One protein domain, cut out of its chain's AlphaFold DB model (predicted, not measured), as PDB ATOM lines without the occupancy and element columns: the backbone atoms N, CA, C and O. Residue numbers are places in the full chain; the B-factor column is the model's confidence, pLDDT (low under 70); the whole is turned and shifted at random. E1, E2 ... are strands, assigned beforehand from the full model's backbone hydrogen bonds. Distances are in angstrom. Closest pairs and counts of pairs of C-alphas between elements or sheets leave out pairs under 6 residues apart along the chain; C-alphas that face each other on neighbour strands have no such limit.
ATOM      1  N   ASN A 364     234.521 170.509 216.936       83.06
ATOM      2  CA  ASN A 364     234.550 169.636 215.774       83.06
ATOM      3  C   ASN A 364     233.347 168.710 215.881       83.06
ATOM      4  O   ASN A 364     233.131 168.140 216.959       83.06
ATOM      5  N   GLU A 365     232.587 168.575 214.800       75.50
ATOM      6  CA  GLU A 365     231.445 167.669 214.730       75.50
ATOM      7  C   GLU A 365     231.880 166.215 214.934       75.50
ATOM      8  O   GLU A 365     231.281 165.511 215.739       75.50
ATOM      9  N   LEU A 366     232.985 165.777 214.327       74.75
ATOM     10  CA  LEU A 366     233.461 164.397 214.395       74.75
ATOM     11  C   LEU A 366     234.274 164.132 215.664       74.75
ATOM     12  O   LEU A 366     235.363 164.672 215.867       74.75
ATOM     13  N   ASN A 367     233.804 163.196 216.497       67.38
ATOM     14  CA  ASN A 367     234.523 162.836 217.720       67.38
ATOM     15  C   ASN A 367     235.893 162.199 217.475       67.38
ATOM     16  O   ASN A 367     236.760 162.332 218.333       67.38
ATOM     17  N   ALA A 368     236.070 161.546 216.325       66.44
ATOM     18  CA  ALA A 368     237.298 160.858 215.942       66.44
ATOM     19  C   ALA A 368     238.421 161.796 215.466       66.44
ATOM     20  O   ALA A 368     239.556 161.354 215.307       66.44
ATOM     21  N   VAL A 369     238.132 163.077 215.214       65.62
ATOM     22  CA  VAL A 369     239.158 164.024 214.771       65.62
ATOM     23  C   VAL A 369     239.883 164.574 215.998       65.62
ATOM     24  O   VAL A 369     239.446 165.525 216.640       65.62
ATOM     25  N   GLU A 370     241.024 163.963 216.310       58.25
ATOM     26  CA  GLU A 370     241.881 164.297 217.459       58.25
ATOM     27  C   GLU A 370     242.692 165.594 217.291       58.25
ATOM     28  O   GLU A 370     243.656 165.833 218.020       58.25
ATOM     29  N   LEU A 371     242.369 166.443 216.311       61.69
ATOM     30  CA  LEU A 371     243.111 167.682 216.085       61.69
ATOM     31  C   LEU A 371     242.793 168.675 217.207       61.69
ATOM     32  O   LEU A 371     241.883 169.492 217.116       61.69
ATOM     33  N   ASN A 372     243.573 168.566 218.279       65.62
ATOM     34  CA  ASN A 372     243.405 169.234 219.564       65.62
ATOM     35  C   ASN A 372     243.755 170.730 219.520       65.62
ATOM     36  O   ASN A 372     244.446 171.203 220.415       65.62
ATOM     37  N   ARG A 373     243.399 171.487 218.472       75.06
ATOM     38  CA  ARG A 373     243.812 172.898 218.373       75.06
ATOM     39  C   ARG A 373     242.752 173.811 217.749       75.06
ATOM     40  O   ARG A 373     242.170 173.436 216.732       75.06
ATOM     41  N   PRO A 374     242.575 175.040 218.280       77.88
ATOM     42  CA  PRO A 374     241.686 176.055 217.703       77.88
ATOM     43  C   PRO A 374     242.005 176.442 216.256       77.88
ATOM     44  O   PRO A 374     241.104 176.757 215.488       77.88
ATOM     45  N   ASN A 375     243.273 176.368 215.854       82.56
ATOM     46  CA  ASN A 375     243.707 176.713 214.499       82.56
ATOM     47  C   ASN A 375     243.640 175.539 213.503       82.56
ATOM     48  O   ASN A 375     244.126 175.659 212.379       82.56
ATOM     49  N   SER A 376     243.083 174.394 213.908       81.88
ATOM     50  CA  SER A 376     242.852 173.266 213.007       81.88
ATOM     51  C   SER A 376     241.900 173.674 211.873       81.88
ATOM     52  O   SER A 376     240.885 174.310 212.154       81.88
ATOM     53  N   PRO A 377     242.133 173.249 210.614       83.25
ATOM     54  CA  PRO A 377     241.177 173.479 209.525       83.25
ATOM     55  C   PRO A 377     239.833 172.766 209.748       83.25
ATOM     56  O   PRO A 377     238.860 173.073 209.071       83.25
ATOM     57  N   PHE A 378     239.773 171.831 210.702       81.56
ATOM     58  CA  PHE A 378     238.551 171.147 211.127       81.56
ATOM     59  C   PHE A 378     237.901 171.790 212.364       81.56
ATOM     60  O   PHE A 378     236.991 171.199 212.944       81.56
ATOM     61  N   ASN A 379     238.393 172.941 212.839       84.94
ATOM     62  CA  ASN A 379     237.695 173.692 213.877       84.94
ATOM     63  C   ASN A 379     236.494 174.409 213.252       84.94
ATOM     64  O   ASN A 379     236.639 175.365 212.494       84.94
ATOM     65  N   GLU A 380     235.303 173.949 213.601       84.44
ATOM     66  CA  GLU A 380     234.030 174.472 213.110       84.44
ATOM     67  C   GLU A 380     233.379 175.449 214.097       84.44
ATOM     68  O   GLU A 380     232.224 175.845 213.918       84.44
ATOM     69  N   LEU A 381     234.097 175.843 215.155       87.00
ATOM     70  CA  LEU A 381     233.622 176.851 216.090       87.00
ATOM     71  C   LEU A 381     233.428 178.182 215.353       87.00
ATOM     72  O   LEU A 381     234.385 178.803 214.899       87.00
ATOM     73  N   LYS A 382     232.173 178.619 215.255       77.94
ATOM     74  CA  LYS A 382     231.773 179.901 214.666       77.94
ATOM     75  C   LYS A 382     231.092 180.756 215.724       77.94
ATOM     76  O   LYS A 382     230.325 180.234 216.531       77.94
ATOM     77  N   TRP A 383     231.350 182.057 215.683       85.50
ATOM     78  CA  TRP A 383     230.621 183.079 216.434       85.50
ATOM     79  C   TRP A 383     230.521 184.349 215.589       85.50
ATOM     80  O   TRP A 383     231.097 184.473 214.508       85.50
ATOM     81  N   THR A 384     229.768 185.299 216.114       84.88
ATOM     82  CA  THR A 384     229.534 186.627 215.551       84.88
ATOM     83  C   THR A 384     229.580 187.641 216.688       84.88
ATOM     84  O   THR A 384     229.533 187.258 217.856       84.88
ATOM     85  N   GLU A 385     229.553 188.933 216.378       86.25
ATOM     86  CA  GLU A 385     229.425 190.003 217.383       86.25
ATOM     87  C   GLU A 385     228.188 189.857 218.292       86.25
ATOM     88  O   GLU A 385     228.226 190.255 219.449       86.25
ATOM     89  N   ASN A 386     227.129 189.196 217.807       89.69
ATOM     90  CA  ASN A 386     225.910 188.893 218.574       89.69
ATOM     91  C   ASN A 386     226.039 187.762 219.613       89.69
ATOM     92  O   ASN A 386     225.054 187.422 220.268       89.69
ATOM     93  N   HIS A 387     227.209 187.134 219.738       92.62
ATOM     94  CA  HIS A 387     227.427 186.074 220.718       92.62
ATOM     95  C   HIS A 387     227.900 186.633 222.058       92.62
ATOM     96  O   HIS A 387     228.648 187.608 222.122       92.62
ATOM     97  N   HIS A 388     227.483 185.966 223.127       93.62
ATOM     98  CA  HIS A 388     227.956 186.155 224.487       93.62
ATOM     99  C   HIS A 388     228.686 184.887 224.934       93.62
ATOM    100  O   HIS A 388     228.155 183.780 224.811       93.62
ATOM    101  N   LEU A 389     229.897 185.053 225.458       94.06
ATOM    102  CA  LEU A 389     230.656 184.017 226.141       94.06
ATOM    103  C   LEU A 389     230.660 184.308 227.637       94.06
ATOM    104  O   LEU A 389     231.024 185.402 228.057       94.06
ATOM    105  N   LEU A 390     230.346 183.302 228.443       94.31
ATOM    106  CA  LEU A 390     230.583 183.335 229.879       94.31
ATOM    107  C   LEU A 390     231.460 182.153 230.278       94.31
ATOM    108  O   LEU A 390     231.055 181.007 230.081       94.31
ATOM    109  N   ILE A 391     232.612 182.433 230.888       95.12
ATOM    110  CA  ILE A 391     233.448 181.433 231.558       95.12
ATOM    111  C   ILE A 391     233.306 181.619 233.069       95.12
ATOM    112  O   ILE A 391     233.549 182.702 233.596       95.12
ATOM    113  N   GLU A 392     232.919 180.569 233.779       95.62
ATOM    114  CA  GLU A 392     232.850 180.545 235.239       95.62
ATOM    115  C   GLU A 392     233.940 179.634 235.789       95.62
ATOM    116  O   GLU A 392     234.071 178.496 235.346       95.62
ATOM    117  N   PHE A 393     234.703 180.129 236.761       95.00
ATOM    118  CA  PHE A 393     235.821 179.422 237.378       95.00
ATOM    119  C   PHE A 393     235.420 178.931 238.759       95.00
ATOM    120  O   PHE A 393     235.072 179.734 239.625       95.00
ATOM    121  N   TYR A 394     235.524 177.628 238.979       95.38
ATOM    122  CA  TYR A 394     235.243 176.980 240.248       95.38
ATOM    123  C   TYR A 394     236.503 176.313 240.791       95.38
ATOM    124  O   TYR A 394     237.114 175.498 240.105       95.38
ATOM    125  N   GLU A 395     236.875 176.619 242.028       95.06
ATOM    126  CA  GLU A 395     238.006 176.001 242.732       95.06
ATOM    127  C   GLU A 395     237.489 174.899 243.657       95.06
ATOM    128  O   GLU A 395     236.452 175.059 244.303       95.06
ATOM    129  N   LEU A 396     238.207 173.779 243.730       94.81
ATOM    130  CA  LEU A 396     237.915 172.724 244.692       94.81
ATOM    131  C   LEU A 396     238.437 173.109 246.086       94.81
ATOM    132  O   LEU A 396     239.630 172.991 246.361       94.81
ATOM    133  N   THR A 397     237.529 173.467 246.990       92.31
ATOM    134  CA  THR A 397     237.808 173.756 248.403       92.31
ATOM    135  C   THR A 397     237.052 172.758 249.278       92.31
ATOM    136  O   THR A 397     235.860 172.545 249.088       92.31
ATOM    137  N   ASN A 398     237.700 172.115 250.256       90.94
ATOM    138  CA  ASN A 398     237.020 171.216 251.210       90.94
ATOM    139  C   ASN A 398     236.121 170.143 250.549       90.94
ATOM    140  O   ASN A 398     235.040 169.826 251.043       90.94
ATOM    141  N   ARG A 399     236.583 169.560 249.430       88.12
ATOM    142  CA  ARG A 399     235.846 168.572 248.610       88.12
ATOM    143  C   ARG A 399     234.568 169.108 247.944       88.12
ATOM    144  O   ARG A 399     233.746 168.305 247.511       88.12
ATOM    145  N   GLN A 400     234.397 170.424 247.853       91.50
ATOM    146  CA  GLN A 400     233.292 171.091 247.164       91.50
ATOM    147  C   GLN A 400     233.832 172.133 246.179       91.50
ATOM    148  O   GLN A 400     234.872 172.740 246.409       91.50
ATOM    149  N   PHE A 401     233.142 172.319 245.057       93.44
ATOM    150  CA  PHE A 401     233.525 173.333 244.078       93.44
ATOM    151  C   PHE A 401     232.849 174.661 244.408       93.44
ATOM    152  O   PHE A 401     231.624 174.743 244.428       93.44
ATOM    153  N   GLU A 402     233.656 175.693 244.626       93.56
ATOM    154  CA  GLU A 402     233.213 177.048 244.944       93.56
ATOM    155  C   GLU A 402     233.508 177.986 243.775       93.56
ATOM    156  O   GLU A 402     234.622 177.988 243.247       93.56
ATOM    157  N   LEU A 403     232.542 178.821 243.392       93.06
ATOM    158  CA  LEU A 403     232.744 179.839 242.364       93.06
ATOM    159  C   LEU A 403     233.782 180.877 242.828       93.06
ATOM    160  O   LEU A 403     233.605 181.523 243.860       93.06
ATOM    161  N   LYS A 404     234.842 181.074 242.041       92.75
ATOM    162  CA  LYS A 404     235.910 182.056 242.299       92.75
ATOM    163  C   LYS A 404     235.882 183.254 241.369       92.75
ATOM    164  O   LYS A 404     236.362 184.319 241.745       92.75
ATOM    165  N   GLY A 405     235.325 183.107 240.174       93.00
ATOM    166  CA  GLY A 405     235.312 184.196 239.211       93.00
ATOM    167  C   GLY A 405     234.441 183.921 238.003       93.00
ATOM    168  O   GLY A 405     234.071 182.782 237.719       93.00
ATOM    169  N   ARG A 406     234.125 185.000 237.291       94.06
ATOM    170  CA  ARG A 406     233.410 184.981 236.020       94.06
ATOM    171  C   ARG A 406     234.146 185.857 235.024       94.06
ATOM    172  O   ARG A 406     234.610 186.934 235.389       94.06
ATOM    173  N   PHE A 407     234.194 185.412 233.783       94.31
ATOM    174  CA  PHE A 407     234.729 186.160 232.661       94.31
ATOM    175  C   PHE A 407     233.661 186.227 231.562       94.31
ATOM    176  O   PHE A 407     233.447 185.233 230.861       94.31
ATOM    177  N   PRO A 408     232.918 187.345 231.478       94.06
ATOM    178  CA  PRO A 408     231.982 187.604 230.394       94.06
ATOM    179  C   PRO A 408     232.693 188.291 229.216       94.06
ATOM    180  O   PRO A 408     233.454 189.233 229.432       94.06
ATOM    181  N   ALA A 409     232.407 187.861 227.988       92.62
ATOM    182  CA  ALA A 409     232.894 188.475 226.751       92.62
ATOM    183  C   ALA A 409     231.816 188.475 225.649       92.62
ATOM    184  O   ALA A 409     230.888 187.666 225.667       92.62
ATOM    185  N   GLY A 410     231.944 189.368 224.669       91.69
ATOM    186  CA  GLY A 410     231.025 189.524 223.541       91.69
ATOM    187  C   GLY A 410     229.931 190.558 223.775       91.69
ATOM    188  O   GLY A 410     230.135 191.545 224.488       91.69
ATOM    189  N   ILE A 411     228.769 190.352 223.154       92.00
ATOM    190  CA  ILE A 411     227.646 191.292 223.233       92.00
ATOM    191  C   ILE A 411     227.275 191.591 224.695       92.00
ATOM    192  O   ILE A 411     227.258 190.700 225.552       92.00
ATOM    193  N   ASN A 412     226.955 192.857 224.968       88.81
ATOM    194  CA  ASN A 412     226.624 193.382 226.299       88.81
ATOM    195  C   ASN A 412     227.761 193.275 227.333       88.81
ATOM    196  O   ASN A 412     227.498 193.213 228.535       88.81
ATOM    197  N   THR A 413     229.020 193.258 226.893       90.25
ATOM    198  CA  THR A 413     230.194 193.255 227.778       90.25
ATOM    199  C   THR A 413     231.242 194.262 227.301       90.25
ATOM    200  O   THR A 413     231.179 194.742 226.172       90.25
ATOM    201  N   ASN A 414     232.209 194.580 228.165       89.12
ATOM    202  CA  ASN A 414     233.351 195.429 227.804       89.12
ATOM    203  C   ASN A 414     234.481 194.649 227.117       89.12
ATOM    204  O   ASN A 414     235.402 195.263 226.588       89.12
ATOM    205  N   GLU A 415     234.426 193.317 227.153       87.81
ATOM    206  CA  GLU A 415     235.455 192.447 226.601       87.81
ATOM    207  C   GLU A 415     234.965 191.906 225.252       87.81
ATOM    208  O   GLU A 415     234.023 191.111 225.217       87.81
ATOM    209  N   PRO A 416     235.528 192.325 224.114       84.19
ATOM    210  CA  PRO A 416     235.086 191.812 222.824       84.19
ATOM    211  C   PRO A 416     235.459 190.329 222.666       84.19
ATOM    212  O   PRO A 416     236.425 189.844 223.246       84.19
ATOM    213  N   LEU A 417     234.750 189.599 221.795       82.00
ATOM    214  CA  LEU A 417     235.158 188.249 221.352       82.00
ATOM    215  C   LEU A 417     236.287 188.298 220.301       82.00
ATOM    216  O   LEU A 417     236.277 187.551 219.321       82.00
ATOM    217  N   THR A 418     237.227 189.226 220.489       69.00
ATOM    218  CA  THR A 418     238.435 189.418 219.679       69.00
ATOM    219  C   THR A 418     239.644 189.468 220.626       69.00
ATOM    220  O   THR A 418     239.604 190.287 221.546       69.00
ATOM    221  N   PRO A 419     240.727 188.693 220.426       59.84
ATOM    222  CA  PRO A 419     240.995 187.796 219.304       59.84
ATOM    223  C   PRO A 419     239.976 186.658 219.181       59.84
ATOM    224  O   PRO A 419     239.217 186.363 220.099       59.84
ATOM    225  N   SER A 420     239.898 186.113 217.977       70.69
ATOM    226  CA  SER A 420     238.935 185.105 217.564       70.69
ATOM    227  C   SER A 420     238.924 183.923 218.553       70.69
ATOM    228  O   SER A 420     239.984 183.507 219.009       70.69
ATOM    229  N   LEU A 421     237.771 183.319 218.890       77.44
ATOM    230  CA  LEU A 421     237.768 182.105 219.733       77.44
ATOM    231  C   LEU A 421     238.560 180.956 219.092       77.44
ATOM    232  O   LEU A 421     238.996 180.053 219.799       77.44
ATOM    233  N   SER A 422     238.772 180.994 217.773       75.81
ATOM    234  CA  SER A 422     239.639 180.055 217.058       75.81
ATOM    235  C   SER A 422     241.132 180.393 217.150       75.81
ATOM    236  O   SER A 422     241.949 179.641 216.615       75.81
ATOM    237  N   ASP A 423     241.512 181.515 217.762       83.50
ATOM    238  CA  ASP A 423     242.914 181.873 217.949       83.50
ATOM    239  C   ASP A 423     243.558 180.979 219.010       83.50
ATOM    240  O   ASP A 423     242.903 180.409 219.889       83.50
ATOM    241  N   TYR A 424     244.874 180.817 218.888       85.50
ATOM    242  CA  TYR A 424     245.674 179.999 219.784       85.50
ATOM    243  C   TYR A 424     246.766 180.855 220.437       85.50
ATOM    244  O   TYR A 424     247.756 181.170 219.768       85.50
ATOM    245  N   PRO A 425     246.624 181.226 221.722       88.50
ATOM    246  CA  PRO A 425     245.515 180.922 222.637       88.50
ATOM    247  C   PRO A 425     244.298 181.847 222.437       88.50
ATOM    248  O   PRO A 425     244.466 182.984 222.003       88.50
ATOM    249  N   SER A 426     243.094 181.397 222.814       87.38
ATOM    250  CA  SER A 426     241.879 182.231 222.753       87.38
ATOM    251  C   SER A 426     241.859 183.276 223.873       87.38
ATOM    252  O   SER A 426     241.588 184.446 223.636       87.38
ATOM    253  N   PHE A 427     242.174 182.857 225.105       89.75
ATOM    254  CA  PHE A 427     242.209 183.721 226.287       89.75
ATOM    255  C   PHE A 427     243.416 183.435 227.163       89.75
ATOM    256  O   PHE A 427     243.955 182.324 227.185       89.75
ATOM    257  N   ILE A 428     243.819 184.457 227.912       91.25
ATOM    258  CA  ILE A 428     245.014 184.430 228.746       91.25
ATOM    259  C   ILE A 428     244.666 185.047 230.087       91.25
ATOM    260  O   ILE A 428     244.326 186.224 230.173       91.25
ATOM    261  N   PHE A 429     244.774 184.244 231.138       91.19
ATOM    262  CA  PHE A 429     244.494 184.667 232.503       91.19
ATOM    263  C   PHE A 429     245.778 184.674 233.322       91.19
ATOM    264  O   PHE A 429     246.633 183.798 233.172       91.19
ATOM    265  N   ASN A 430     245.915 185.653 234.214       91.31
ATOM    266  CA  ASN A 430     247.018 185.675 235.169       91.31
ATOM    267  C   ASN A 430     246.937 184.461 236.096       91.31
ATOM    268  O   ASN A 430     245.859 184.113 236.576       91.31
ATOM    269  N   LYS A 431     248.091 183.860 236.392       90.88
ATOM    270  CA  LYS A 431     248.195 182.766 237.354       90.88
ATOM    271  C   LYS A 431     249.004 183.198 238.568       90.88
ATOM    272  O   LYS A 431     250.137 183.647 238.426       90.88
ATOM    273  N   ALA A 432     248.437 183.033 239.760       88.62
ATOM    274  CA  ALA A 432     249.145 183.305 241.002       88.62
ATOM    275  C   ALA A 432     249.872 182.052 241.515       88.62
ATOM    276  O   ALA A 432     249.359 180.938 241.416       88.62
ATOM    277  N   ASP A 433     251.037 182.242 242.139       86.50
ATOM    278  CA  ASP A 433     251.824 181.138 242.710       86.50
ATOM    279  C   ASP A 433     251.075 180.388 243.827       86.50
ATOM    280  O   ASP A 433     251.249 179.187 243.994       86.50
ATOM    281  N   LYS A 434     250.177 181.070 244.554       89.56
ATOM    282  CA  LYS A 434     249.339 180.451 245.598       89.56
ATOM    283  C   LYS A 434     248.317 179.443 245.062       89.56
ATOM    284  O   LYS A 434     247.707 178.733 245.856       89.56
ATOM    285  N   ASP A 435     248.066 179.449 243.753       87.31
ATOM    286  CA  ASP A 435     247.056 178.598 243.127       87.31
ATOM    287  C   ASP A 435     247.662 177.333 242.499       87.31
ATOM    288  O   ASP A 435     246.934 176.515 241.945       87.31
ATOM    289  N   VAL A 436     248.979 177.134 242.612       87.69
ATOM    290  CA  VAL A 436     249.657 175.893 242.203       87.69
ATOM    291  C   VAL A 436     249.056 174.684 242.938       87.69
ATOM    292  O   VAL A 436     248.660 174.780 244.097       87.69
ATOM    293  N   ASP A 437     248.939 173.561 242.227       88.88
ATOM    294  CA  ASP A 437     248.354 172.277 242.646       88.88
ATOM    295  C   ASP A 437     246.858 172.301 242.985       88.88
ATOM    296  O   ASP A 437     246.257 171.262 243.279       88.88
ATOM    297  N   LYS A 438     246.203 173.461 242.880       92.31
ATOM    298  CA  LYS A 438     244.755 173.550 243.035       92.31
ATOM    299  C   LYS A 438     244.031 172.972 241.829       92.31
ATOM    300  O   LYS A 438     244.437 173.143 240.675       92.31
ATOM    301  N   GLN A 439     242.900 172.337 242.112       95.00
ATOM    302  CA  GLN A 439     242.009 171.808 241.094       95.00
ATOM    303  C   GLN A 439     240.911 172.817 240.769       95.00
ATOM    304  O   GLN A 439     240.235 173.331 241.663       95.00
ATOM    305  N   PHE A 440     240.707 173.038 239.476       94.62
ATOM    306  CA  PHE A 440     239.670 173.905 238.953       94.62
ATOM    307  C   PHE A 440     238.707 173.137 238.054       94.62
ATOM    308  O   PHE A 440     239.055 172.171 237.370       94.62
ATOM    309  N   LYS A 441     237.470 173.617 238.048       95.31
ATOM    310  CA  LYS A 441     236.471 173.340 237.028       95.31
ATOM    311  C   LYS A 441     236.072 174.644 236.381       95.31
ATOM    312  O   LYS A 441     235.870 175.636 237.074       95.31
ATOM    313  N   ILE A 442     235.904 174.626 235.071       95.69
ATOM    314  CA  ILE A 442     235.254 175.716 234.362       95.69
ATOM    315  C   ILE A 442     233.959 175.249 233.737       95.69
ATOM    316  O   ILE A 442     233.877 174.127 233.237       95.69
ATOM    317  N   ASN A 443     232.983 176.145 233.726       96.44
ATOM    318  CA  ASN A 443     231.884 176.085 232.781       96.44
ATOM    319  C   ASN A 443     232.086 177.194 231.756       96.44
ATOM    320  O   ASN A 443     232.286 178.341 232.148       96.44
ATOM    321  N   ALA A 444     231.998 176.874 230.470       95.19
ATOM    322  CA  ALA A 444     231.948 177.878 229.416       95.19
ATOM    323  C   ALA A 444     230.639 177.754 228.633       95.19
ATOM    324  O   ALA A 444     230.236 176.650 228.261       95.19
ATOM    325  N   PHE A 445     229.991 178.893 228.396       95.31
ATOM    326  CA  PHE A 445     228.732 179.012 227.665       95.31
ATOM    327  C   PHE A 445     228.906 180.032 226.546       95.31
ATOM    328  O   PHE A 445     229.155 181.196 226.840       95.31
ATOM    329  N   LEU A 446     228.752 179.608 225.295       94.62
ATOM    330  CA  LEU A 446     228.755 180.475 224.118       94.62
ATOM    331  C   LEU A 446     227.370 180.420 223.475       94.62
ATOM    332  O   LEU A 446     226.938 179.359 223.029       94.62
ATOM    333  N   PHE A 447     226.652 181.537 223.467       94.38
ATOM    334  CA  PHE A 447     225.259 181.580 223.019       94.38
ATOM    335  C   PHE A 447     224.865 182.982 222.557       94.38
ATOM    336  O   PHE A 447     225.585 183.949 222.795       94.38
ATOM    337  N   ARG A 448     223.693 183.110 221.926       93.12
ATOM    338  CA  ARG A 448     223.106 184.417 221.612       93.12
ATOM    339  C   ARG A 448     222.060 184.796 222.667       93.12
ATOM    340  O   ARG A 448     221.080 184.061 222.833       93.12
ATOM    341  N   PRO A 449     222.236 185.922 223.382       91.38
ATOM    342  CA  PRO A 449     221.340 186.299 224.475       91.38
ATOM    343  C   PRO A 449     219.953 186.767 224.008       91.38
ATOM    344  O   PRO A 449     219.037 186.875 224.814       91.38
ATOM    345  N   ASP A 450     219.766 187.013 222.709       89.75
ATOM    346  CA  ASP A 450     218.456 187.297 222.105       89.75
ATOM    347  C   ASP A 450     217.528 186.069 222.048       89.75
ATOM    348  O   ASP A 450     216.330 186.212 221.798       89.75
ATOM    349  N   SER A 451     218.065 184.868 222.285       88.75
ATOM    350  CA  SER A 451     217.361 183.595 222.095       88.75
ATOM    351  C   SER A 451     217.518 182.624 223.270       88.75
ATOM    352  O   SER A 451     216.650 181.776 223.488       88.75
ATOM    353  N   VAL A 452     218.614 182.732 224.025       93.38
ATOM    354  CA  VAL A 452     218.964 181.841 225.141       93.38
ATOM    355  C   VAL A 452     219.357 182.677 226.356       93.38
ATOM    356  O   VAL A 452     220.071 183.667 226.234       93.38
ATOM    357  N   TYR A 487     221.470 177.429 216.449       90.88
ATOM    358  CA  TYR A 487     222.240 176.196 216.277       90.88
ATOM    359  C   TYR A 487     223.663 176.318 216.844       90.88
ATOM    360  O   TYR A 487     224.210 175.353 217.372       90.88
ATOM    361  N   ASP A 488     224.241 177.515 216.798       90.94
ATOM    362  CA  ASP A 488     225.543 177.921 217.339       90.94
ATOM    363  C   ASP A 488     225.529 178.191 218.859       90.94
ATOM    364  O   ASP A 488     226.276 179.017 219.374       90.94
ATOM    365  N   THR A 489     224.714 177.441 219.604       93.75
ATOM    366  CA  THR A 489     224.740 177.429 221.073       93.75
ATOM    367  C   THR A 489     225.654 176.306 221.563       93.75
ATOM    368  O   THR A 489     225.402 175.131 221.274       93.75
ATOM    369  N   TYR A 490     226.681 176.637 222.345       93.00
ATOM    370  CA  TYR A 490     227.698 175.696 222.816       93.00
ATOM    371  C   TYR A 490     227.925 175.790 224.326       93.00
ATOM    372  O   TYR A 490     227.887 176.875 224.907       93.00
ATOM    373  N   ILE A 491     228.205 174.647 224.958       93.44
ATOM    374  CA  ILE A 491     228.513 174.551 226.387       93.44
ATOM    375  C   ILE A 491     229.623 173.532 226.663       93.44
ATOM    376  O   ILE A 491     229.801 172.552 225.931       93.44
ATOM    377  N   VAL A 492     230.357 173.719 227.753       93.12
ATOM    378  CA  VAL A 492     231.301 172.714 228.258       93.12
ATOM    379  C   VAL A 492     231.533 172.879 229.748       93.12
ATOM    380  O   VAL A 492     231.648 174.001 230.234       93.12
ATOM    381  N   GLN A 493     231.652 171.753 230.452       94.69
ATOM    382  CA  GLN A 493     232.336 171.683 231.736       94.69
ATOM    383  C   GLN A 493     233.694 171.008 231.533       94.69
ATOM    384  O   GLN A 493     233.763 169.901 230.998       94.69
ATOM    385  N   TYR A 494     234.770 171.657 231.966       94.81
ATOM    386  CA  TYR A 494     236.136 171.155 231.825       94.81
ATOM    387  C   TYR A 494     236.864 171.227 233.166       94.81
ATOM    388  O   TYR A 494     236.698 172.187 233.913       94.81
ATOM    389  N   SER A 495     237.631 170.189 233.501       94.88
ATOM    390  CA  SER A 495     238.386 170.107 234.758       94.88
ATOM    391  C   SER A 495     239.877 170.106 234.460       94.88
ATOM    392  O   SER A 495     240.310 169.376 233.574       94.88
ATOM    393  N   TYR A 496     240.651 170.862 235.231       93.31
ATOM    394  CA  TYR A 496     242.108 170.900 235.126       93.31
ATOM    395  C   TYR A 496     242.743 171.151 236.493       93.31
ATOM    396  O   TYR A 496     242.088 171.621 237.426       93.31
ATOM    397  N   SER A 497     244.030 170.835 236.610       92.69
ATOM    398  CA  SER A 497     244.832 171.146 237.792       92.69
ATOM    399  C   SER A 497     245.932 172.119 237.414       92.69
ATOM    400  O   SER A 497     246.577 171.986 236.370       92.69
ATOM    401  N   LEU A 498     246.152 173.115 238.262       90.88
ATOM    402  CA  LEU A 498     247.197 174.096 238.036       90.88
ATOM    403  C   LEU A 498     248.565 173.490 238.350       90.88
ATOM    404  O   LEU A 498     248.812 173.059 239.467       90.88
ATOM    405  N   ASN A 499     249.473 173.483 237.373       88.12
ATOM    406  CA  ASN A 499     250.854 173.024 237.570       88.12
ATOM    407  C   ASN A 499     251.726 174.124 238.224       88.12
ATOM    408  O   ASN A 499     251.243 175.217 238.513       88.12
ATOM    409  N   ASN A 500     253.023 173.888 238.429       87.06
ATOM    410  CA  ASN A 500     253.936 174.922 238.948       87.06
ATOM    411  C   ASN A 500     254.361 175.967 237.882       87.06
ATOM    412  O   ASN A 500     254.988 176.976 238.201       87.06
ATOM    413  N   GLY A 501     254.026 175.745 236.610       88.31
ATOM    414  CA  GLY A 501     254.299 176.648 235.492       88.31
ATOM    415  C   GLY A 501     253.042 177.356 234.990       88.31
ATOM    416  O   GLY A 501     252.123 177.665 235.755       88.31
ATOM    417  N   SER A 502     252.994 177.606 233.685       91.50
ATOM    418  CA  SER A 502     251.756 177.979 232.998       91.50
ATOM    419  C   SER A 502     250.940 176.748 232.614       91.50
ATOM    420  O   SER A 502     251.489 175.678 232.345       91.50
ATOM    421  N   ASN A 503     249.625 176.923 232.539       90.75
ATOM    422  CA  ASN A 503     248.696 175.913 232.040       90.75
ATOM    423  C   ASN A 503     248.285 176.256 230.612       90.75
ATOM    424  O   ASN A 503     248.006 177.415 230.323       90.75
ATOM    425  N   ASN A 504     248.237 175.256 229.735       89.94
ATOM    426  CA  ASN A 504     247.815 175.408 228.348       89.94
ATOM    427  C   ASN A 504     246.650 174.454 228.084       89.94
ATOM    428  O   ASN A 504     246.849 173.289 227.750       89.94
ATOM    429  N   GLU A 505     245.440 174.949 228.321       89.75
ATOM    430  CA  GLU A 505     244.216 174.158 228.314       89.75
ATOM    431  C   GLU A 505     243.539 174.234 226.940       89.75
ATOM    432  O   GLU A 505     243.060 175.287 226.507       89.75
ATOM    433  N   LEU A 506     243.491 173.088 226.259       89.00
ATOM    434  CA  LEU A 506     242.850 172.909 224.957       89.00
ATOM    435  C   LEU A 506     241.460 172.315 225.189       89.00
ATOM    436  O   LEU A 506     241.316 171.137 225.513       89.00
ATOM    437  N   ILE A 507     240.426 173.137 225.051       89.56
ATOM    438  CA  ILE A 507     239.074 172.823 225.503       89.56
ATOM    439  C   ILE A 507     238.170 172.616 224.294       89.56
ATOM    440  O   ILE A 507     237.796 173.560 223.592       89.56
ATOM    441  N   ARG A 508     237.758 171.363 224.086       88.19
ATOM    442  CA  ARG A 508     236.714 171.041 223.116       88.19
ATOM    443  C   ARG A 508     235.351 171.409 223.687       88.19
ATOM    444  O   ARG A 508     234.822 170.693 224.543       88.19
ATOM    445  N   ILE A 509     234.775 172.508 223.212       88.56
ATOM    446  CA  ILE A 509     233.384 172.839 223.523       88.56
ATOM    447  C   ILE A 509     232.456 171.896 222.748       88.56
ATOM    448  O   ILE A 509     232.865 171.330 221.733       88.56
ATOM    449  N   ARG A 510     231.220 171.677 223.212       87.69
ATOM    450  CA  ARG A 510     230.232 170.918 222.426       87.69
ATOM    451  C   ARG A 510     228.943 171.690 222.239       87.69
ATOM    452  O   ARG A 510     228.629 172.611 222.993       87.69
TER     453      ARG A 510
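This is residues 364 to 452 and 487 to 510 of the 680 residues of the protein "DUF4988 domain-containing protein" of Bacteroides eggerthii (UniProt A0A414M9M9). A single twisted sheet of four long antiparallel strands, in the order E2, E1, E4, E5, makes a wall, and two shorter strands, E6 near the edge strand E5 and E3 standing off from the sheet, lie over one and the same face of it. The arrangement is loose on that face, for E3 and E6 are apart and each pairs with no named strand, while the loop stretches 364 to 387 and 411 to 426 gather toward the end of the wall where E1 begins. The printed part has 113 residues with six named strands, E1 to E6 along the chain, and no named helix; the class is all strand, though under half of the residues, 48, are in named elements. The whole is compact, with a radius of gyration of the C-alphas of 14.8 A and spans of 38 by 33 by 23 A.

In the sheet, the inner strands E1, residues 388 to 397, and E4, residues 439 to 447, are antiparallel at 163 degrees, with N 390 and O 445 within hydrogen-bond range at 2.9 A. E2, residues 400 to 410, is an edge strand and forms a hairpin with E1 at 161 degrees; N 391 and O 407 are 2.9 A apart. E2 bends by 51 degrees at residue 404. On the other side of E4 is the edge strand E5, residues 490 to 497, antiparallel to it at 166 degrees, with N 442 and O 494 at 2.8 A. E6, residues 503 to 508, has 3 pairs of C-alphas within 8 A of E5, the closest being those of Tyr 494 and Ile 507, 7.2 A apart. E3, residues 427 to 430, is apart from E1, E2, E4, E5 and E6.

E1 begins at C-alpha 388, (227.956, 186.155, 224.487), and is 28.7 A long from first to last C-alpha. E2 is 30.0 A long, E4 26.5 A and E5 23.2 A. E3 is 10.3 A long and begins at C-alpha 427, (242.209, 183.721, 226.287). E6 is 15.7 A long and ends at C-alpha 508, (236.714, 171.041, 223.116).

The two C-alphas farthest apart are those of Pro 377 and Asn 398, 42.0 A. Residues 453 to 486 are cut out, and C-alphas 452 and 487 are 11.0 A apart across the cut, in the link from E4 to E5. Of the links that are printed whole, E2 to E3 is long, with 16 residues. The mean pLDDT of the printed part is 87.7; residues 367 to 372 and 418 to 419 are under 70.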